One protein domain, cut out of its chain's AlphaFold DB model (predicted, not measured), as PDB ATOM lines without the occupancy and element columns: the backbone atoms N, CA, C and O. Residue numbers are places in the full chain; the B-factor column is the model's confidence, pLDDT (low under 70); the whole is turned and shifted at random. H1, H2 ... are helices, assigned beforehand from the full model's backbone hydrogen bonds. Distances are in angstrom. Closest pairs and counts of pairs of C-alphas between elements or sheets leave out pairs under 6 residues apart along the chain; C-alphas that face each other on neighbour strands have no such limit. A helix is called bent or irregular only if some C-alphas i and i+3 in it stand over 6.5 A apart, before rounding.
ATOM      1  N   ALA A  58     115.933 132.499  84.324       92.31
ATOM      2  CA  ALA A  58     117.233 131.945  84.680       92.31
ATOM      3  C   ALA A  58     118.281 132.210  83.583       92.31
ATOM      4  O   ALA A  58     119.443 132.488  83.892       92.31
ATOM      5  N   SER A  59     117.872 132.167  82.309       91.56
ATOM      6  CA  SER A  59     118.721 132.536  81.173       91.56
ATOM      7  C   SER A  59     119.119 134.015  81.221       91.56
ATOM      8  O   SER A  59     120.316 134.321  81.185       91.56
ATOM      9  N   HIS A  60     118.149 134.918  81.420       93.81
ATOM     10  CA  HIS A  60     118.408 136.351  81.589       93.81
ATOM     11  C   HIS A  60     119.376 136.617  82.750       93.81
ATOM     12  O   HIS A  60     120.362 137.336  82.599       93.81
ATOM     13  N   GLU A  61     119.143 136.025  83.924       96.12
ATOM     14  CA  GLU A  61     119.994 136.233  85.102       96.12
ATOM     15  C   GLU A  61     121.431 135.751  84.869       96.12
ATOM     16  O   GLU A  61     122.392 136.460  85.191       96.12
ATOM     17  N   LYS A  62     121.594 134.580  84.241       96.44
ATOM     18  CA  LYS A  62     122.907 134.055  83.853       96.44
ATOM     19  C   LYS A  62     123.627 135.022  82.910       96.44
ATOM     20  O   LYS A  62     124.794 135.336  83.145       96.44
ATOM     21  N   GLY A  63     122.944 135.520  81.879       96.38
ATOM     22  CA  GLY A  63     123.511 136.478  80.932       96.38
ATOM     23  C   GLY A  63     123.907 137.808  81.581       96.38
ATOM     24  O   GLY A  63     125.028 138.287  81.387       96.38
ATOM     25  N   ARG A  64     123.042 138.361  82.441       96.75
ATOM     26  CA  ARG A  64     123.321 139.579  83.225       96.75
ATOM     27  C   ARG A  64     124.541 139.417  84.123       96.75
ATOM     28  O   ARG A  64     125.358 140.335  84.221       96.75
ATOM     29  N   LYS A  65     124.696 138.251  84.754       97.12
ATOM     30  CA  LYS A  65     125.862 137.936  85.584       97.12
ATOM     31  C   LYS A  65     127.151 137.925  84.762       97.12
ATOM     32  O   LYS A  65     128.102 138.597  85.155       97.12
ATOM     33  N   VAL A  66     127.167 137.239  83.615       97.69
ATOM     34  CA  VAL A  66     128.332 137.202  82.706       97.69
ATOM     35  C   VAL A  66     128.742 138.617  82.288       97.69
ATOM     36  O   VAL A  66     129.916 138.974  82.376       97.69
ATOM     37  N   LEU A  67     127.773 139.448  81.897       97.31
ATOM     38  CA  LEU A  67     128.029 140.829  81.496       97.31
ATOM     39  C   LEU A  67     128.543 141.699  82.653       97.31
ATOM     40  O   LEU A  67     129.514 142.433  82.480       97.31
ATOM     41  N   THR A  68     127.936 141.590  83.835       95.88
ATOM     42  CA  THR A  68     128.343 142.353  85.028       95.88
ATOM     43  C   THR A  68     129.763 141.994  85.463       95.88
ATOM     44  O   THR A  68     130.563 142.876  85.774       95.88
ATOM     45  N   GLU A  69     130.104 140.704  85.469       97.00
ATOM     46  CA  GLU A  69     131.454 140.240  85.795       97.00
ATOM     47  C   GLU A  69     132.482 140.725  84.765       97.00
ATOM     48  O   GLU A  69     133.598 141.095  85.138       97.00
ATOM     49  N   ALA A  70     132.111 140.761  83.482       97.69
ATOM     50  CA  ALA A  70     132.971 141.270  82.422       97.69
ATOM     51  C   ALA A  70     133.217 142.776  82.516       97.69
ATOM     52  O   ALA A  70     134.372 143.202  82.460       97.69
ATOM     53  N   ASP A  71     132.167 143.567  82.728       96.06
ATOM     54  CA  ASP A  71     132.287 145.005  82.965       96.06
ATOM     55  C   ASP A  71     133.157 145.290  84.202       96.06
ATOM     56  O   ASP A  71     134.130 146.048  84.142       96.06
ATOM     57  N   PHE A  72     132.897 144.604  85.320       96.12
ATOM     58  CA  PHE A  72     133.671 144.791  86.547       96.12
ATOM     59  C   PHE A  72     135.162 144.475  86.363       96.12
ATOM     60  O   PHE A  72     136.012 145.180  86.911       96.12
ATOM     61  N   ALA A  73     135.490 143.458  85.564       96.81
ATOM     62  CA  ALA A  73     136.868 143.067  85.298       96.81
ATOM     63  C   ALA A  73     137.647 144.112  84.474       96.81
ATOM     64  O   ALA A  73     138.850 144.270  84.687       96.81
ATOM     65  N   VAL A  74     136.989 144.860  83.577       97.12
ATOM     66  CA  VAL A  74     137.646 145.892  82.746       97.12
ATOM     67  C   VAL A  74     137.686 147.280  83.398       97.12
ATOM     68  O   VAL A  74     138.552 148.095  83.062       97.12
ATOM     69  N   ARG A  75     136.814 147.565  84.378       95.06
ATOM     70  CA  ARG A  75     136.747 148.866  85.081       95.06
ATOM     71  C   ARG A  75     138.086 149.387  85.624       95.06
ATOM     72  O   ARG A  75     138.315 150.597  85.512       95.06
ATOM     73  N   PRO A  76     138.988 148.571  86.210       95.06
ATOM     74  CA  PRO A  76     140.286 149.058  86.678       95.06
ATOM     75  C   PRO A  76     141.168 149.621  85.561       95.06
ATOM     76  O   PRO A  76     141.988 150.491  85.836       95.06
ATOM     77  N   LEU A  77     140.997 149.137  84.325       94.94
ATOM     78  CA  LEU A  77     141.724 149.588  83.138       94.94
ATOM     79  C   LEU A  77     141.055 150.807  82.489       94.94
ATOM     80  O   LEU A  77     141.745 151.720  82.046       94.94
ATOM     81  N   ALA A  78     139.718 150.866  82.501       90.19
ATOM     82  CA  ALA A  78     138.947 152.014  82.007       90.19
ATOM     83  C   ALA A  78     139.130 153.289  82.858       90.19
ATOM     84  O   ALA A  78     138.928 154.409  82.394       90.19
ATOM     85  N   ASN A  79     139.515 153.129  84.127       86.31
ATOM     86  CA  ASN A  79     139.706 154.233  85.069       86.31
ATOM     87  C   ASN A  79     141.168 154.663  85.231       86.31
ATOM     88  O   ASN A  79     141.484 155.429  86.146       86.31
ATOM     89  N   ILE A  80     142.063 154.221  84.347       81.25
ATOM     90  CA  ILE A  80     143.463 154.654  84.315       81.25
ATOM     91  C   ILE A  80     143.528 156.093  83.765       81.25
ATOM     92  O   ILE A  80     143.978 156.362  82.660       81.25
ATOM     93  N   ARG A  81     143.024 157.060  84.540       67.81
ATOM     94  CA  ARG A  81     143.020 158.492  84.191       67.81
ATOM     95  C   ARG A  81     144.264 159.238  84.682       67.81
ATOM     96  O   ARG A  81     144.387 160.433  84.441       67.81
ATOM     97  N   SER A  82     145.165 158.561  85.396       66.12
ATOM     98  CA  SER A  82     146.259 159.195  86.142       66.12
ATOM     99  C   SER A  82     147.637 158.575  85.905       66.12
ATOM    100  O   SER A  82     148.501 158.689  86.774       66.12
ATOM    101  N   VAL A  83     147.870 157.923  84.758       75.12
ATOM    102  CA  VAL A  83     149.237 157.530  84.376       75.12
ATOM    103  C   VAL A  83     149.987 158.801  84.024       75.12
ATOM    104  O   VAL A  83     149.803 159.387  82.959       75.12
ATOM    105  N   TYR A  84     150.787 159.275  84.970       86.81
ATOM    106  CA  TYR A  84     151.750 160.326  84.706       86.81
ATOM    107  C   TYR A  84     152.936 159.732  83.943       86.81
ATOM    108  O   TYR A  84     153.281 158.563  84.110       86.81
ATOM    109  N   SER A  85     153.549 160.555  83.095       90.94
ATOM    110  CA  SER A  85     154.722 160.175  82.307       90.94
ATOM    111  C   SER A  85     155.813 159.577  83.203       90.94
ATOM    112  O   SER A  85     156.235 160.218  84.166       90.94
ATOM    113  N   GLY A  86     156.289 158.384  82.858       92.31
ATOM    114  CA  GLY A  86     157.321 157.647  83.580       92.31
ATOM    115  C   GLY A  86     156.803 156.683  84.651       92.31
ATOM    116  O   GLY A  86     157.608 155.937  85.207       92.31
ATOM    117  N   MET A  87     155.500 156.654  84.949       94.31
ATOM    118  CA  MET A  87     154.939 155.759  85.969       94.31
ATOM    119  C   MET A  87     155.265 154.286  85.694       94.31
ATOM    120  O   MET A  87     155.616 153.565  86.623       94.31
ATOM    121  N   LEU A  88     155.191 153.838  84.437       96.06
ATOM    122  CA  LEU A  88     155.411 152.429  84.081       96.06
ATOM    123  C   LEU A  88     156.879 152.118  83.746       96.06
ATOM    124  O   LEU A  88     157.182 151.044  83.237       96.06
ATOM    125  N   THR A  89     157.802 153.039  84.052       96.38
ATOM    126  CA  THR A  89     159.243 152.724  84.106       96.38
ATOM    127  C   THR A  89     159.619 151.999  85.401       96.38
ATOM    128  O   THR A  89     160.647 151.327  85.453       96.38
ATOM    129  N   ASP A  90     158.772 152.095  86.430       94.69
ATOM    130  CA  ASP A  90     158.873 151.312  87.657       94.69
ATOM    131  C   ASP A  90     158.271 149.913  87.445       94.69
ATOM    132  O   ASP A  90     157.106 149.757  87.064       94.69
ATOM    133  N   LYS A  91     159.064 148.872  87.722       95.25
ATOM    134  CA  LYS A  91     158.663 147.474  87.512       95.25
ATOM    135  C   LYS A  91     157.422 147.081  88.319       95.25
ATOM    136  O   LYS A  91     156.619 146.284  87.840       95.25
ATOM    137  N   ARG A  92     157.243 147.608  89.535       93.50
ATOM    138  CA  ARG A  92     156.096 147.261  90.385       93.50
ATOM    139  C   ARG A  92     154.807 147.843  89.813       93.50
ATOM    140  O   ARG A  92     153.794 147.147  89.787       93.50
ATOM    141  N   GLU A  93     154.838 149.087  89.340       95.50
ATOM    142  CA  GLU A  93     153.677 149.698  88.685       95.50
ATOM    143  C   GLU A  93     153.344 149.000  87.354       95.50
ATOM    144  O   GLU A  93     152.173 148.719  87.090       95.50
ATOM    145  N   ALA A  94     154.359 148.626  86.564       97.00
ATOM    146  CA  ALA A  94     154.180 147.829  85.348       97.00
ATOM    147  C   ALA A  94     153.585 146.436  85.631       97.00
ATOM    148  O   ALA A  94     152.667 146.007  84.932       97.00
ATOM    149  N   GLN A  95     154.035 145.754  86.692       96.69
ATOM    150  CA  GLN A  95     153.466 144.471  87.118       96.69
ATOM    151  C   GLN A  95     151.995 144.612  87.532       96.69
ATOM    152  O   GLN A  95     151.155 143.831  87.101       96.69
ATOM    153  N   ASN A  96     151.657 145.640  88.316       95.25
ATOM    154  CA  ASN A  96     150.273 145.921  88.712       95.25
ATOM    155  C   ASN A  96     149.370 146.185  87.492       95.25
ATOM    156  O   ASN A  96     148.220 145.747  87.454       95.25
ATOM    157  N   PHE A  97     149.880 146.896  86.484       96.62
ATOM    158  CA  PHE A  97     149.178 147.080  85.215       96.62
ATOM    159  C   PHE A  97     148.966 145.743  84.486       96.62
ATOM    160  O   PHE A  97     147.829 145.422  84.136       96.62
ATOM    161  N   TYR A  98     150.022 144.941  84.325       97.69
ATOM    162  CA  TYR A  98     149.950 143.612  83.712       97.69
ATOM    163  C   TYR A  98     148.923 142.704  84.407       97.69
ATOM    164  O   TYR A  98     148.079 142.097  83.745       97.69
ATOM    165  N   ASP A  99     148.931 142.655  85.742       96.44
ATOM    166  CA  ASP A  99     148.010 141.827  86.524       96.44
ATOM    167  C   ASP A  99     146.549 142.252  86.315       96.44
ATOM    168  O   ASP A  99     145.668 141.402  86.169       96.44
ATOM    169  N   LYS A 100     146.277 143.561  86.219       96.19
ATOM    170  CA  LYS A 100     144.938 144.078  85.883       96.19
ATOM    171  C   LYS A 100     144.508 143.676  84.473       96.19
ATOM    172  O   LYS A 100     143.357 143.284  84.292       96.19
ATOM    173  N   CYS A 101     145.409 143.720  83.492       97.31
ATOM    174  CA  CYS A 101     145.147 143.224  82.136       97.31
ATOM    175  C   CYS A 101     144.821 141.726  82.125       97.31
ATOM    176  O   CYS A 101     143.884 141.304  81.448       97.31
ATOM    177  N   LYS A 102     145.537 140.932  82.926       97.75
ATOM    178  CA  LYS A 102     145.286 139.496  83.074       97.75
ATOM    179  C   LYS A 102     143.936 139.195  83.727       97.75
ATOM    180  O   LYS A 102     143.237 138.301  83.268       97.75
ATOM    181  N   VAL A 103     143.556 139.929  84.775       96.44
ATOM    182  CA  VAL A 103     142.241 139.785  85.432       96.44
ATOM    183  C   VAL A 103     141.098 140.195  84.500       96.44
ATOM    184  O   VAL A 103     140.039 139.559  84.509       96.44
ATOM    185  N   ALA A 104     141.316 141.240  83.694       97.38
ATOM    186  CA  ALA A 104     140.344 141.707  82.718       97.38
ATOM    187  C   ALA A 104     140.016 140.630  81.677       97.38
ATOM    188  O   ALA A 104     138.844 140.474  81.350       97.38
ATOM    189  N   ASP A 105     141.024 139.890  81.191       97.44
ATOM    190  CA  ASP A 105     140.877 138.813  80.194       97.44
ATOM    191  C   ASP A 105     139.911 139.193  79.055       97.44
ATOM    192  O   ASP A 105     138.979 138.468  78.691       97.44
ATOM    193  N   TYR A 106     140.080 140.424  78.563       98.06
ATOM    194  CA  TYR A 106     139.065 141.102  77.766       98.06
ATOM    195  C   TYR A 106     138.614 140.302  76.530       98.06
ATOM    196  O   TYR A 106     137.402 140.188  76.339       98.06
ATOM    197  N   PRO A 107     139.512 139.700  75.718       98.19
ATOM    198  CA  PRO A 107     139.092 138.933  74.547       98.19
ATOM    199  C   PRO A 107     138.142 137.775  74.882       98.19
ATOM    200  O   PRO A 107     137.123 137.605  74.210       98.19
ATOM    201  N   ASN A 108     138.425 137.014  75.943       98.00
ATOM    202  CA  ASN A 108     137.593 135.877  76.337       98.00
ATOM    203  C   ASN A 108     136.265 136.334  76.941       98.00
ATOM    204  O   ASN A 108     135.212 135.795  76.603       98.00
ATOM    205  N   ARG A 109     136.289 137.357  77.801       97.81
ATOM    206  CA  ARG A 109     135.064 137.890  78.413       97.81
ATOM    207  C   ARG A 109     134.137 138.533  77.392       97.81
ATOM    208  O   ARG A 109     132.926 138.348  77.463       97.81
ATOM    209  N   ARG A 110     134.700 139.238  76.410       97.75
ATOM    210  CA  ARG A 110     133.946 139.763  75.271       97.75
ATOM    211  C   ARG A 110     133.234 138.635  74.524       97.75
ATOM    212  O   ARG A 110     132.041 138.753  74.278       97.75
ATOM    213  N   LEU A 111     133.936 137.543  74.215       98.06
ATOM    214  CA  LEU A 111     133.346 136.385  73.537       98.06
ATOM    215  C   LEU A 111     132.209 135.756  74.360       98.06
ATOM    216  O   LEU A 111     131.167 135.423  73.807       98.06
ATOM    217  N   GLN A 112     132.383 135.627  75.679       97.88
ATOM    218  CA  GLN A 112     131.342 135.118  76.579       97.88
ATOM    219  C   GLN A 112     130.098 136.015  76.589       97.88
ATOM    220  O   GLN A 112     128.977 135.510  76.588       97.88
ATOM    221  N   VAL A 113     130.278 137.338  76.567       97.88
ATOM    222  CA  VAL A 113     129.167 138.295  76.478       97.88
ATOM    223  C   VAL A 113     128.489 138.243  75.112       97.88
ATOM    224  O   VAL A 113     127.263 138.242  75.050       97.88
ATOM    225  N   GLU A 114     129.250 138.158  74.019       97.94
ATOM    226  CA  GLU A 114     128.698 137.986  72.668       97.94
ATOM    227  C   GLU A 114     127.856 136.702  72.573       97.94
ATOM    228  O   GLU A 114     126.759 136.734  72.018       97.94
ATOM    229  N   GLN A 115     128.320 135.601  73.176       98.06
ATOM    230  CA  GLN A 115     127.568 134.347  73.279       98.06
ATOM    231  C   GLN A 115     126.302 134.499  74.128       98.06
ATOM    232  O   GLN A 115     125.233 134.089  73.687       98.06
ATOM    233  N   ALA A 116     126.392 135.136  75.299       97.19
ATOM    234  CA  ALA A 116     125.231 135.373  76.157       97.19
ATOM    235  C   ALA A 116     124.151 136.205  75.443       97.19
ATOM    236  O   ALA A 116     122.978 135.863  75.503       97.19
ATOM    237  N   VAL A 117     124.540 137.246  74.700       97.38
ATOM    238  CA  VAL A 117     123.606 138.075  73.913       97.38
ATOM    239  C   VAL A 117     123.065 137.339  72.683       97.38
ATOM    240  O   VAL A 117     121.970 137.637  72.215       97.38
ATOM    241  N   GLN A 118     123.807 136.376  72.134       97.25
ATOM    242  CA  GLN A 118     123.289 135.507  71.077       97.25
ATOM    243  C   GLN A 118     122.230 134.531  71.611       97.25
ATOM    244  O   GLN A 118     121.257 134.259  70.909       97.25
ATOM    245  N   GLU A 119     122.429 134.004  72.823       96.50
ATOM    246  CA  GLU A 119     121.462 133.148  73.525       96.50
ATOM    247  C   GLU A 119     120.219 133.938  73.961       96.50
ATOM    248  O   GLU A 119     119.108 133.416  73.892       96.50
ATOM    249  N   ASP A 120     120.400 135.200  74.350       96.81
ATOM    250  CA  ASP A 120     119.353 136.079  74.859       96.81
ATOM    251  C   ASP A 120     119.540 137.524  74.345       96.81
ATOM    252  O   ASP A 120     120.250 138.342  74.948       96.81
ATOM    253  N   PRO A 121     118.912 137.859  73.202       96.88
ATOM    254  CA  PRO A 121     119.066 139.167  72.573       96.88
ATOM    255  C   PRO A 121     118.574 140.348  73.417       96.88
ATOM    256  O   PRO A 121     119.075 141.459  73.229       96.88
ATOM    257  N   GLU A 122     117.628 140.134  74.342       96.19
ATOM    258  CA  GLU A 122     117.075 141.203  75.185       96.19
ATOM    259  C   GLU A 122     118.092 141.719  76.213       96.19
ATOM    260  O   GLU A 122     117.992 142.866  76.650       96.19
ATOM    261  N   LEU A 123     119.134 140.938  76.537       94.50
ATOM    262  CA  LEU A 123     120.236 141.381  77.406       94.50
ATOM    263  C   LEU A 123     120.880 142.676  76.930       94.50
ATOM    264  O   LEU A 123     121.340 143.466  77.755       94.50
ATOM    265  N   ARG A 124     120.925 142.897  75.611       95.31
ATOM    266  CA  ARG A 124     121.485 144.127  75.051       95.31
ATOM    267  C   ARG A 124     120.710 145.354  75.516       95.31
ATOM    268  O   ARG A 124     121.342 146.361  75.804       95.31
ATOM    269  N   ASP A 125     119.387 145.269  75.591       95.50
ATOM    270  CA  ASP A 125     118.535 146.399  75.964       95.50
ATOM    271  C   ASP A 125     118.395 146.496  77.491       95.50
ATOM    272  O   ASP A 125     118.446 147.586  78.060       95.50
ATOM    273  N   LEU A 126     118.295 145.352  78.179       91.31
ATOM    274  CA  LEU A 126     118.178 145.288  79.642       91.31
ATOM    275  C   LEU A 126     119.432 145.795  80.364       91.31
ATOM    276  O   LEU A 126     119.333 146.396  81.433       91.31
ATOM    277  N   GLU A 127     120.607 145.558  79.787       94.62
ATOM    278  CA  GLU A 127     121.902 145.956  80.338       94.62
ATOM    279  C   GLU A 127     122.666 146.869  79.367       94.62
ATOM    280  O   GLU A 127     123.898 146.818  79.272       94.62
ATOM    281  N   GLU A 128     121.929 147.730  78.654       94.50
ATOM    282  CA  GLU A 128     122.448 148.598  77.588       94.50
ATOM    283  C   GLU A 128     123.726 149.335  77.994       94.50
ATOM    284  O   GLU A 128     124.691 149.380  77.229       94.50
ATOM    285  N   HIS A 129     123.774 149.877  79.213       94.44
ATOM    286  CA  HIS A 129     124.949 150.588  79.706       94.44
ATOM    287  C   HIS A 129     126.195 149.692  79.777       94.44
ATOM    288  O   HIS A 129     127.221 150.036  79.193       94.44
ATOM    289  N   ASN A 130     126.098 148.539  80.449       94.19
ATOM    290  CA  ASN A 130     127.221 147.621  80.651       94.19
ATOM    291  C   ASN A 130     127.663 146.988  79.324       94.19
ATOM    292  O   ASN A 130     128.858 146.864  79.056       94.19
ATOM    293  N   TYR A 131     126.705 146.630  78.464       96.69
ATOM    294  CA  TYR A 131     126.995 146.101  77.135       96.69
ATOM    295  C   TYR A 131     127.714 147.139  76.267       96.69
ATOM    296  O   TYR A 131     128.764 146.849  75.695       96.69
ATOM    297  N   ASN A 132     127.199 148.370  76.193       96.44
ATOM    298  CA  ASN A 132     127.821 149.424  75.393       96.44
ATOM    299  C   ASN A 132     129.206 149.810  75.923       96.44
ATOM    300  O   ASN A 132     130.123 150.016  75.118       96.44
ATOM    301  N   GLU A 133     129.381 149.864  77.246       95.25
ATOM    302  CA  GLU A 133     130.683 150.119  77.856       95.25
ATOM    303  C   GLU A 133     131.672 149.004  77.503       95.25
ATOM    304  O   GLU A 133     132.729 149.296  76.957       95.25
ATOM    305  N   LEU A 134     131.331 147.726  77.670       96.69
ATOM    306  CA  LEU A 134     132.252 146.623  77.369       96.69
ATOM    307  C   LEU A 134     132.569 146.473  75.868       96.69
ATOM    308  O   LEU A 134     133.709 146.188  75.484       96.69
ATOM    309  N   MET A 135     131.562 146.628  75.005       97.31
ATOM    310  CA  MET A 135     131.683 146.321  73.576       97.31
ATOM    311  C   MET A 135     132.229 147.488  72.755       97.31
ATOM    312  O   MET A 135     132.880 147.267  71.733       97.31
ATOM    313  N   THR A 136     131.972 148.723  73.192       96.81
ATOM    314  CA  THR A 136     132.325 149.934  72.437       96.81
ATOM    315  C   THR A 136     133.139 150.920  73.268       96.81
ATOM    316  O   THR A 136     134.159 151.415  72.784       96.81
ATOM    317  N   GLY A 137     132.716 151.204  74.504       96.31
ATOM    318  CA  GLY A 137     133.361 152.180  75.388       96.31
ATOM    319  C   GLY A 137     134.803 151.804  75.720       96.31
ATOM    320  O   GLY A 137     135.738 152.530  75.375       96.31
ATOM    321  N   PHE A 138     134.988 150.622  76.298       96.81
ATOM    322  CA  PHE A 138     136.260 150.093  76.750       96.81
ATOM    323  C   PHE A 138     137.266 149.910  75.607       96.81
ATOM    324  O   PHE A 138     138.356 150.465  75.729       96.81
ATOM    325  N   PRO A 139     136.960 149.252  74.465       97.44
ATOM    326  CA  PRO A 139     137.913 149.136  73.357       97.44
ATOM    327  C   PRO A 139     138.385 150.481  72.833       97.44
ATOM    328  O   PRO A 139     139.576 150.671  72.597       97.44
ATOM    329  N   LYS A 140     137.459 151.434  72.677       96.69
ATOM    330  CA  LYS A 140     137.783 152.785  72.222       96.69
ATOM    331  C   LYS A 140     138.675 153.501  73.234       96.69
ATOM    332  O   LYS A 140     139.684 154.085  72.846       96.69
ATOM    333  N   HIS A 141     138.316 153.445  74.514       95.75
ATOM    334  CA  HIS A 141     139.086 154.073  75.581       95.75
ATOM    335  C   HIS A 141     140.477 153.447  75.724       95.75
ATOM    336  O   HIS A 141     141.467 154.165  75.810       95.75
ATOM    337  N   PHE A 142     140.573 152.120  75.693       96.69
ATOM    338  CA  PHE A 142     141.833 151.401  75.832       96.69
ATOM    339  C   PHE A 142     142.743 151.591  74.613       96.69
ATOM    340  O   PHE A 142     143.952 151.751  74.779       96.69
ATOM    341  N   ALA A 143     142.186 151.644  73.398       96.88
ATOM    342  CA  ALA A 143     142.941 152.011  72.200       96.88
ATOM    343  C   ALA A 143     143.516 153.429  72.326       96.88
ATOM    344  O   ALA A 143     144.712 153.626  72.120       96.88
ATOM    345  N   GLN A 144     142.701 154.394  72.768       95.44
ATOM    346  CA  GLN A 144     143.159 155.761  73.021       95.44
ATOM    347  C   GLN A 144     144.257 155.808  74.097       95.44
ATOM    348  O   GLN A 144     145.299 156.425  73.883       95.44
ATOM    349  N   LEU A 145     144.064 155.119  75.225       94.94
ATOM    350  CA  LEU A 145     145.063 154.995  76.291       94.94
ATOM    351  C   LEU A 145     146.374 154.395  75.759       94.94
ATOM    352  O   LEU A 145     147.463 154.862  76.097       94.94
ATOM    353  N   THR A 146     146.274 153.386  74.895       96.19
ATOM    354  CA  THR A 146     147.427 152.719  74.288       96.19
ATOM    355  C   THR A 146     148.217 153.665  73.389       96.19
ATOM    356  O   THR A 146     149.429 153.812  73.568       96.19
ATOM    357  N   ASP A 147     147.534 154.338  72.463       96.25
ATOM    358  CA  ASP A 147     148.151 155.213  71.465       96.25
ATOM    359  C   ASP A 147     148.704 156.508  72.066       96.25
ATOM    360  O   ASP A 147     149.790 156.966  71.692       96.25
ATOM    361  N   GLU A 148     147.974 157.105  73.008       94.12
ATOM    362  CA  GLU A 148     148.351 158.385  73.597       94.12
ATOM    363  C   GLU A 148     149.385 158.240  74.722       94.12
ATOM    364  O   GLU A 148     150.209 159.152  74.887       94.12
ATOM    365  N   TYR A 149     149.384 157.113  75.451       94.69
ATOM    366  CA  TYR A 149     150.166 156.940  76.683       94.69
ATOM    367  C   TYR A 149     151.004 155.658  76.717       94.69
ATOM    368  O   TYR A 149     152.227 155.757  76.782       94.69
ATOM    369  N   LEU A 150     150.401 154.465  76.667       96.25
ATOM    370  CA  LEU A 150     151.122 153.222  77.004       96.25
ATOM    371  C   LEU A 150     152.282 152.933  76.048       96.25
ATOM    372  O   LEU A 150     153.351 152.523  76.488       96.25
ATOM    373  N   ILE A 151     152.127 153.227  74.756       97.56
ATOM    374  CA  ILE A 151     153.232 153.115  73.796       97.56
ATOM    375  C   ILE A 151     154.407 154.030  74.174       97.56
ATOM    376  O   ILE A 151     155.565 153.630  74.040       97.56
ATOM    377  N   LYS A 152     154.139 155.255  74.641       96.50
ATOM    378  CA  LYS A 152     155.201 156.169  75.089       96.50
ATOM    379  C   LYS A 152     155.868 155.645  76.350       96.50
ATOM    380  O   LYS A 152     157.084 155.708  76.436       96.50
ATOM    381  N   GLU A 153     155.100 155.091  77.281       97.31
ATOM    382  CA  GLU A 153     155.642 154.498  78.504       97.31
ATOM    383  C   GLU A 153     156.540 153.286  78.223       97.31
ATOM    384  O   GLU A 153     157.633 153.215  78.778       97.31
ATOM    385  N   ILE A 154     156.147 152.395  77.305       98.25
ATOM    386  CA  ILE A 154     156.990 151.266  76.877       98.25
ATOM    387  C   ILE A 154     158.315 151.783  76.300       98.25
ATOM    388  O   ILE A 154     159.384 151.343  76.720       98.25
ATOM    389  N   ASN A 155     158.265 152.762  75.388       98.19
ATOM    390  CA  ASN A 155     159.478 153.372  74.828       98.19
ATOM    391  C   ASN A 155     160.329 154.057  75.908       98.19
ATOM    392  O   ASN A 155     161.534 153.842  75.964       98.19
ATOM    393  N   ASN A 156     159.715 154.841  76.797       97.50
ATOM    394  CA  ASN A 156     160.407 155.521  77.892       97.50
ATOM    395  C   ASN A 156     161.127 154.523  78.807       97.50
ATOM    396  O   ASN A 156     162.249 154.788  79.235       97.50
ATOM    397  N   ALA A 157     160.508 153.378  79.099       98.06
ATOM    398  CA  ALA A 157     161.101 152.322  79.909       98.06
ATOM    399  C   ALA A 157     162.286 151.643  79.192       98.06
ATOM    400  O   ALA A 157     163.334 151.456  79.812       98.06
ATOM    401  N   ILE A 158     162.185 151.386  77.879       98.38
ATOM    402  CA  ILE A 158     163.307 150.896  77.054       98.38
ATOM    403  C   ILE A 158     164.474 151.895  77.069       98.38
ATOM    404  O   ILE A 158     165.607 151.523  77.379       98.38
ATOM    405  N   GLU A 159     164.213 153.172  76.788       98.06
ATOM    406  CA  GLU A 159     165.243 154.218  76.780       98.06
ATOM    407  C   GLU A 159     165.878 154.397  78.165       98.06
ATOM    408  O   GLU A 159     167.097 154.527  78.291       98.06
ATOM    409  N   THR A 160     165.070 154.325  79.227       97.81
ATOM    410  CA  THR A 160     165.560 154.349  80.612       97.81
ATOM    411  C   THR A 160     166.480 153.164  80.884       97.81
ATOM    412  O   THR A 160     167.553 153.354  81.455       97.81
ATOM    413  N   ALA A 161     166.129 151.960  80.425       97.62
ATOM    414  CA  ALA A 161     166.973 150.781  80.582       97.62
ATOM    415  C   ALA A 161     168.356 150.973  79.939       97.62
ATOM    416  O   ALA A 161     169.382 150.729  80.579       97.62
ATOM    417  N   TYR A 162     168.411 151.472  78.700       97.56
ATOM    418  CA  TYR A 162     169.681 151.759  78.027       97.56
ATOM    419  C   TYR A 162     170.454 152.912  78.682       97.56
ATOM    420  O   TYR A 162     171.678 152.821  78.826       97.56
ATOM    421  N   ALA A 163     169.766 153.960  79.136       97.38
ATOM    422  CA  ALA A 163     170.382 155.073  79.848       97.38
ATOM    423  C   ALA A 163     170.996 154.633  81.188       97.38
ATOM    424  O   ALA A 163     172.091 155.071  81.538       97.38
ATOM    425  N   GLU A 164     170.329 153.750  81.934       95.75
ATOM    426  CA  GLU A 164     170.862 153.167  83.167       95.75
ATOM    427  C   GLU A 164     172.031 152.222  82.884       95.75
ATOM    428  O   GLU A 164     173.063 152.316  83.550       95.75
ATOM    429  N   LYS A 165     171.943 151.391  81.838       95.00
ATOM    430  CA  LYS A 165     173.052 150.530  81.398       95.00
ATOM    431  C   LYS A 165     174.314 151.342  81.098       95.00
ATOM    432  O   LYS A 165     175.412 150.953  81.496       95.00
ATOM    433  N   ALA A 166     174.165 152.487  80.429       95.81
ATOM    434  CA  ALA A 166     175.274 153.370  80.071       95.81
ATOM    435  C   ALA A 166     176.004 153.966  81.292       95.81
ATOM    436  O   ALA A 166     177.160 154.374  81.172       95.81
ATOM    437  N   LYS A 167     175.377 153.976  82.478       94.12
ATOM    438  CA  LYS A 167     175.995 154.427  83.739       94.12
ATOM    439  C   LYS A 167     176.900 153.365  84.389       94.12
ATOM    440  O   LYS A 167     177.537 153.654  85.401       94.12
ATOM    441  N   GLY A 168     176.992 152.163  83.815       90.44
ATOM    442  CA  GLY A 168     177.929 151.107  84.214       90.44
ATOM    443  C   GLY A 168     177.344 150.047  85.153       90.44
ATOM    444  O   GLY A 168     176.161 150.051  85.482       90.44
ATOM    445  N   ALA A 169     178.198 149.118  85.602       87.50
ATOM    446  CA  ALA A 169     177.790 147.915  86.343       87.50
ATOM    447  C   ALA A 169     176.996 148.210  87.628       87.50
ATOM    448  O   ALA A 169     176.059 147.488  87.951       87.50
ATOM    449  N   ALA A 170     177.299 149.317  88.315       85.06
ATOM    450  CA  ALA A 170     176.586 149.745  89.521       85.06
ATOM    451  C   ALA A 170     175.113 150.142  89.279       85.06
ATOM    452  O   ALA A 170     174.386 150.408  90.234       85.06
ATOM    453  N   ARG A 171     174.682 150.248  88.015       90.94
ATOM    454  CA  ARG A 171     173.308 150.569  87.602       90.94
ATOM    455  C   ARG A 171     172.661 149.446  86.788       90.94
ATOM    456  O   ARG A 171     171.572 149.636  86.252       90.94
ATOM    457  N   ALA A 172     173.286 148.267  86.734       91.88
ATOM    458  CA  ALA A 172     172.756 147.118  86.007       91.88
ATOM    459  C   ALA A 172     171.384 146.665  86.542       91.88
ATOM    460  O   ALA A 172     170.524 146.305  85.742       91.88
ATOM    461  N   GLY A 173     171.151 146.728  87.862       91.06
ATOM    462  CA  GLY A 173     169.854 146.391  88.459       91.06
ATOM    463  C   GLY A 173     168.730 147.305  87.972       91.06
ATOM    464  O   GLY A 173     167.727 146.824  87.458       91.06
ATOM    465  N   ALA A 174     168.948 148.623  88.023       92.44
ATOM    466  CA  ALA A 174     167.986 149.610  87.527       92.44
ATOM    467  C   ALA A 174     167.728 149.472  86.016       92.44
ATOM    468  O   ALA A 174     166.593 149.609  85.565       92.44
ATOM    469  N   ALA A 175     168.769 149.164  85.232       95.38
ATOM    470  CA  ALA A 175     168.627 148.901  83.802       95.38
ATOM    471  C   ALA A 175     167.743 147.674  83.528       95.38
ATOM    472  O   ALA A 175     166.863 147.728  82.670       95.38
ATOM    473  N   ARG A 176     167.956 146.582  84.274       95.62
ATOM    474  CA  ARG A 176     167.140 145.365  84.190       95.62
ATOM    475  C   ARG A 176     165.686 145.645  84.565       95.62
ATOM    476  O   ARG A 176     164.802 145.287  83.797       95.62
ATOM    477  N   GLU A 177     165.445 146.313  85.693       95.19
ATOM    478  CA  GLU A 177     164.086 146.616  86.160       95.19
ATOM    479  C   GLU A 177     163.296 147.457  85.151       95.19
ATOM    480  O   GLU A 177     162.150 147.125  84.861       95.19
ATOM    481  N   ALA A 178     163.909 148.490  84.564       97.38
ATOM    482  CA  ALA A 178     163.256 149.308  83.542       97.38
ATOM    483  C   ALA A 178     162.944 148.508  82.261       97.38
ATOM    484  O   ALA A 178     161.877 148.671  81.669       97.38
ATOM    485  N   ALA A 179     163.838 147.605  81.843       98.06
ATOM    486  CA  ALA A 179     163.597 146.751  80.680       98.06
ATOM    487  C   ALA A 179     162.461 145.742  80.926       98.06
ATOM    488  O   ALA A 179     161.605 145.542  80.064       98.06
ATOM    489  N   GLU A 180     162.412 145.145  82.118       97.50
ATOM    490  CA  GLU A 180     161.318 144.260  82.532       97.50
ATOM    491  C   GLU A 180     159.989 145.021  82.651       97.50
ATOM    492  O   GLU A 180     158.950 144.498  82.258       97.50
ATOM    493  N   ALA A 181     160.010 146.270  83.128       98.06
ATOM    494  CA  ALA A 181     158.827 147.129  83.185       98.06
ATOM    495  C   ALA A 181     158.253 147.415  81.784       98.06
ATOM    496  O   ALA A 181     157.036 147.339  81.577       98.06
ATOM    497  N   ALA A 182     159.128 147.667  80.801       98.44
ATOM    498  CA  ALA A 182     158.736 147.827  79.402       98.44
ATOM    499  C   ALA A 182     158.051 146.565  78.856       98.44
ATOM    500  O   ALA A 182     156.992 146.655  78.228       98.44
ATOM    501  N   LEU A 183     158.637 145.393  79.127       98.50
ATOM    502  CA  LEU A 183     158.118 144.106  78.669       98.50
ATOM    503  C   LEU A 183     156.754 143.797  79.296       98.50
ATOM    504  O   LEU A 183     155.805 143.532  78.564       98.50
ATOM    505  N   LEU A 184     156.629 143.919  80.622       98.31
ATOM    506  CA  LEU A 184     155.368 143.714  81.347       98.31
ATOM    507  C   LEU A 184     154.254 144.626  80.822       98.31
ATOM    508  O   LEU A 184     153.123 144.184  80.617       98.31
ATOM    509  N   THR A 185     154.575 145.893  80.556       98.31
ATOM    510  CA  THR A 185     153.607 146.848  80.008       98.31
ATOM    511  C   THR A 185     153.169 146.448  78.597       98.31
ATOM    512  O   THR A 185     151.971 146.432  78.309       98.31
ATOM    513  N   ALA A 186     154.112 146.077  77.723       98.56
ATOM    514  CA  ALA A 186     153.803 145.630  76.366       98.56
ATOM    515  C   ALA A 186     152.959 144.343  76.355       98.56
ATOM    516  O   ALA A 186     151.973 144.257  75.623       98.56
ATOM    517  N   GLU A 187     153.295 143.362  77.194       98.38
ATOM    518  CA  GLU A 187     152.515 142.131  77.335       98.38
ATOM    519  C   GLU A 187     151.111 142.399  77.884       98.38
ATOM    520  O   GLU A 187     150.141 141.861  77.353       98.38
ATOM    521  N   GLY A 188     150.976 143.278  78.882       98.12
ATOM    522  CA  GLY A 188     149.679 143.671  79.436       98.12
ATOM    523  C   GLY A 188     148.752 144.266  78.373       98.12
ATOM    524  O   GLY A 188     147.591 143.872  78.260       98.12
ATOM    525  N   VAL A 189     149.273 145.149  77.517       98.31
ATOM    526  CA  VAL A 189     148.501 145.707  76.394       98.31
ATOM    527  C   VAL A 189     148.080 144.625  75.396       98.31
ATOM    528  O   VAL A 189     146.947 144.649  74.908       98.31
ATOM    529  N   LEU A 190     148.951 143.652  75.115       98.38
ATOM    530  CA  LEU A 190     148.662 142.556  74.183       98.38
ATOM    531  C   LEU A 190     147.686 141.514  74.745       98.38
ATOM    532  O   LEU A 190     147.015 140.853  73.958       98.38
ATOM    533  N   LEU A 191     147.532 141.402  76.069       98.12
ATOM    534  CA  LEU A 191     146.447 140.612  76.670       98.12
ATOM    535  C   LEU A 191     145.062 141.194  76.348       98.12
ATOM    536  O   LEU A 191     144.090 140.452  76.246       98.12
ATOM    537  N   VAL A 192     144.963 142.516  76.173       97.88
ATOM    538  CA  VAL A 192     143.696 143.208  75.868       97.88
ATOM    539  C   VAL A 192     143.505 143.399  74.361       97.88
ATOM    540  O   VAL A 192     142.396 143.260  73.848       97.88
ATOM    541  N   THR A 193     144.584 143.714  73.642       97.69
ATOM    542  CA  THR A 193     144.581 144.035  72.205       97.69
ATOM    543  C   THR A 193     145.651 143.228  71.457       97.69
ATOM    544  O   THR A 193     146.649 143.789  71.003       97.69
ATOM    545  N   PRO A 194     145.472 141.902  71.312       97.94
ATOM    546  CA  PRO A 194     146.510 141.010  70.785       97.94
ATOM    547  C   PRO A 194     146.951 141.353  69.358       97.94
ATOM    548  O   PRO A 194     148.108 141.134  69.012       97.94
ATOM    549  N   GLU A 195     146.068 141.953  68.557       97.94
ATOM    550  CA  GLU A 195     146.316 142.339  67.160       97.94
ATOM    551  C   GLU A 195     147.019 143.703  67.001       97.94
ATOM    552  O   GLU A 195     147.214 144.182  65.881       97.94
ATOM    553  N   ASN A 196     147.399 144.375  68.096       98.19
ATOM    554  CA  ASN A 196     148.077 145.669  68.016       98.19
ATOM    555  C   ASN A 196     149.531 145.507  67.530       98.19
ATOM    556  O   ASN A 196     150.464 145.348  68.317       98.19
ATOM    557  N   THR A 197     149.726 145.585  66.212       98.31
ATOM    558  CA  THR A 197     151.025 145.378  65.540       98.31
ATOM    559  C   THR A 197     152.143 146.297  66.039       98.31
ATOM    560  O   THR A 197     153.292 145.868  66.146       98.31
ATOM    561  N   ARG A 198     151.830 147.546  66.403       98.25
ATOM    562  CA  ARG A 198     152.820 148.490  66.945       98.25
ATOM    563  C   ARG A 198     153.314 148.052  68.322       98.25
ATOM    564  O   ARG A 198     154.506 148.129  68.601       98.25
ATOM    565  N   VAL A 199     152.414 147.564  69.172       98.50
ATOM    566  CA  VAL A 199     152.776 147.040  70.495       98.50
ATOM    567  C   VAL A 199     153.485 145.691  70.374       98.50
ATOM    568  O   VAL A 199     154.427 145.448  71.119       98.50
ATOM    569  N   GLN A 200     153.122 144.841  69.409       98.62
ATOM    570  CA  GLN A 200     153.860 143.600  69.126       98.62
ATOM    571  C   GLN A 200     155.334 143.872  68.784       98.62
ATOM    572  O   GLN A 200     156.215 143.175  69.287       98.62
ATOM    573  N   GLN A 201     155.608 144.900  67.971       98.38
ATOM    574  CA  GLN A 201     156.976 145.339  67.665       98.38
ATOM    575  C   GLN A 201     157.699 145.824  68.926       98.38
ATOM    576  O   GLN A 201     158.768 145.315  69.250       98.38
ATOM    577  N   LEU A 202     157.071 146.714  69.701       98.44
ATOM    578  CA  LEU A 202     157.657 147.211  70.949       98.44
ATOM    579  C   LEU A 202     157.873 146.116  71.995       98.44
ATOM    580  O   LEU A 202     158.829 146.188  72.758       98.44
ATOM    581  N   ARG A 203     157.029 145.079  72.027       98.50
ATOM    582  CA  ARG A 203     157.247 143.902  72.875       98.50
ATOM    583  C   ARG A 203     158.529 143.181  72.475       98.50
ATOM    584  O   ARG A 203     159.261 142.743  73.351       98.50
ATOM    585  N   ALA A 204     158.804 143.036  71.177       98.38
ATOM    586  CA  ALA A 204     160.046 142.423  70.710       98.38
ATOM    587  C   ALA A 204     161.273 143.264  71.104       98.38
ATOM    588  O   ALA A 204     162.257 142.707  71.588       98.38
ATOM    589  N   ASP A 205     161.186 144.591  70.986       98.38
ATOM    590  CA  ASP A 205     162.253 145.503  71.415       98.38
ATOM    591  C   ASP A 205     162.464 145.461  72.939       98.38
ATOM    592  O   ASP A 205     163.598 145.363  73.412       98.38
ATOM    593  N   ALA A 206     161.377 145.469  73.716       98.31
ATOM    594  CA  ALA A 206     161.406 145.345  75.172       98.31
ATOM    595  C   ALA A 206     161.966 143.989  75.622       98.31
ATOM    596  O   ALA A 206     162.775 143.942  76.545       98.31
ATOM    597  N   GLN A 207     161.597 142.899  74.943       98.38
ATOM    598  CA  GLN A 207     162.144 141.563  75.180       98.38
ATOM    599  C   GLN A 207     163.657 141.545  74.937       98.38
ATOM    600  O   GLN A 207     164.413 141.108  75.803       98.38
ATOM    601  N   ALA A 208     164.116 142.075  73.800       98.00
ATOM    602  CA  ALA A 208     165.542 142.153  73.485       98.00
ATOM    603  C   ALA A 208     166.310 143.020  74.500       98.00
ATOM    604  O   ALA A 208     167.426 142.679  74.903       98.00
ATOM    605  N   ALA A 209     165.708 144.125  74.953       97.81
ATOM    606  CA  ALA A 209     166.261 144.941  76.027       97.81
ATOM    607  C   ALA A 209     166.352 144.142  77.338       97.81
ATOM    608  O   ALA A 209     167.428 144.098  77.931       97.81
ATOM    609  N   ALA A 210     165.279 143.468  77.762       97.25
ATOM    610  CA  ALA A 210     165.234 142.682  78.994       97.25
ATOM    611  C   ALA A 210     166.263 141.542  78.986       97.25
ATOM    612  O   ALA A 210     166.999 141.376  79.955       97.25
ATOM    613  N   GLU A 211     166.401 140.828  77.869       96.00
ATOM    614  CA  GLU A 211     167.430 139.801  77.680       96.00
ATOM    615  C   GLU A 211     168.843 140.393  77.760       96.00
ATOM    616  O   GLU A 211     169.706 139.865  78.466       96.00
ATOM    617  N   SER A 212     169.091 141.524  77.091       95.88
ATOM    618  CA  SER A 212     170.403 142.173  77.117       95.88
ATOM    619  C   SER A 212     170.773 142.705  78.506       95.88
ATOM    620  O   SER A 212     171.913 142.523  78.945       95.88
ATOM    621  N   MET A 213     169.841 143.367  79.198       95.75
ATOM    622  CA  MET A 213     170.070 143.887  80.550       95.75
ATOM    623  C   MET A 213     170.171 142.755  81.566       95.75
ATOM    624  O   MET A 213     171.038 142.805  82.431       95.75
ATOM    625  N   GLY A 214     169.347 141.714  81.430       92.56
ATOM    626  CA  GLY A 214     169.396 140.512  82.254       92.56
ATOM    627  C   GLY A 214     170.734 139.789  82.134       92.56
ATOM    628  O   GLY A 214     171.339 139.467  83.153       92.56
ATOM    629  N   ALA A 215     171.259 139.619  80.917       91.62
ATOM    630  CA  ALA A 215     172.579 139.026  80.698       91.62
ATOM    631  C   ALA A 215     173.706 139.873  81.314       91.62
ATOM    632  O   ALA A 215     174.575 139.340  82.005       91.62
ATOM    633  N   ALA A 216     173.675 141.195  81.110       90.25
ATOM    634  CA  ALA A 216     174.661 142.112  81.684       90.25
ATOM    635  C   ALA A 216     174.582 142.176  83.219       90.25
ATOM    636  O   ALA A 216     175.603 142.305  83.894       90.25
ATOM    637  N   PHE A 217     173.379 142.095  83.782       92.06
ATOM    638  CA  PHE A 217     173.167 142.012  85.220       92.06
ATOM    639  C   PHE A 217     173.717 140.697  85.768       92.06
ATOM    640  O   PHE A 217     174.565 140.720  86.656       92.06
ATOM    641  N   ALA A 218     173.319 139.565  85.183       91.62
ATOM    642  CA  ALA A 218     173.750 138.241  85.610       91.62
ATOM    643  C   ALA A 218     175.278 138.107  85.613       91.62
ATOM    644  O   ALA A 218     175.837 137.622  86.593       91.62
ATOM    645  N   SER A 219     175.967 138.611  84.580       90.12
ATOM    646  CA  SER A 219     177.432 138.552  84.502       90.12
ATOM    647  C   SER A 219     178.158 139.402  85.550       90.12
ATOM    648  O   SER A 219     179.318 139.133  85.846       90.12
ATOM    649  N   ASN A 220     177.517 140.454  86.065       89.06
ATOM    650  CA  ASN A 220     178.125 141.386  87.020       89.06
ATOM    651  C   ASN A 220     177.727 141.106  88.472       89.06
ATOM    652  O   ASN A 220     178.470 141.455  89.387       89.06
ATOM    653  N   VAL A 221     176.545 140.530  88.684       93.12
ATOM    654  CA  VAL A 221     175.955 140.350  90.009       93.12
ATOM    655  C   VAL A 221     176.100 138.913  90.473       93.12
ATOM    656  O   VAL A 221     176.525 138.689  91.601       93.12
ATOM    657  N   TYR A 222     175.772 137.927  89.644       95.50
ATOM    658  CA  TYR A 222     175.767 136.540  90.091       95.50
ATOM    659  C   TYR A 222     177.172 135.942  90.049       95.50
ATOM    660  O   TYR A 222     177.947 136.158  89.121       95.50
TER     661      TYR A 222
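What this domain is: This is residues 58 to 222 of the 488 residues of an uncharacterized protein of Ignavibacteria bacterium (UniProt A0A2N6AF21). The model is a long rod of nearly aligned helices in two groups of three set end to end, H1, H3 and H5a in one and H5b, H6 and H7 in the other. The bent helix H5 runs through both, H2 packs along H6 near the middle, and little H4 sits at the far end of the first group. The printed part has 165 residues with seven named helices, H1 to H7 in order, and no named strand: class all helix. It is loose, with a radius of gyration of the C-alphas of 18.9 A, and spans 63 by 28 by 24 A.

How they stand to each other: H1, residues 58 to 78, and H2, residues 91 to 104, form a hairpin; residues 70 to 77 of H1 touch residues 100 to 104 of H2, the closest C-alphas being Ala 73 and Ala 104, 4.5 A. H3, residues 106 to 119, touches H1 (Gly 63 and Ala 116, closest C-alphas, 5.2 A). H4, residues 123 to 126, touches H3 only at the corner, and only just, with 3 pairs of C-alphas within 8 A. H5, residues 128 to 166, was assigned as one helix by its hydrogen bonds but is bent, with C-alphas 148 and 151 7.2 A apart; its arms H5a, residues 128 to 148, and H5b, residues 151 to 166, stand at a tilt of 36 degrees, only just steep. H5a touches H1, the same way at a shallow tilt of 22 degrees (closest C-alphas Asp 71 and Leu 134, 5.8 A). H6, residues 169 to 192, forms a hairpin with H5b (closest C-alphas Ala 161 and Ala 175, 4.1 A) and touches H2 (Tyr 98 and Gly 188, 4.3 A). H7, residues 197 to 221, forms a hairpin with H6 and is apart from H5a. In H2, H3, H5b and H7 every O i to N i+4 pair is within hydrogen-bond range; H1 and H5a have 15 of 17, H6 has 17 of 20, and H4 is too short for one.

Where its parts are: H1 begins at C-alpha 58 (117.233, 131.945, 84.680) and is 29.7 A long; H6 is 36.0 A and H7 35.3 A, ending at C-alpha 221 (175.955, 140.350, 90.009). H1, H5a and H6 are irregular: C-alphas 73 and 76 are 7.0 A apart, 135 and 138 6.7 A, 170 and 173 7.6 A.

The domain as a whole: The two farthest C-alphas, of Ala 58 and Gly 168, are 63.7 A apart. The printed part has no cut; the link from H1 to H2 is long, the others tight. Mean pLDDT of the printed part is 95.4, with residues 81 to 82 under 70.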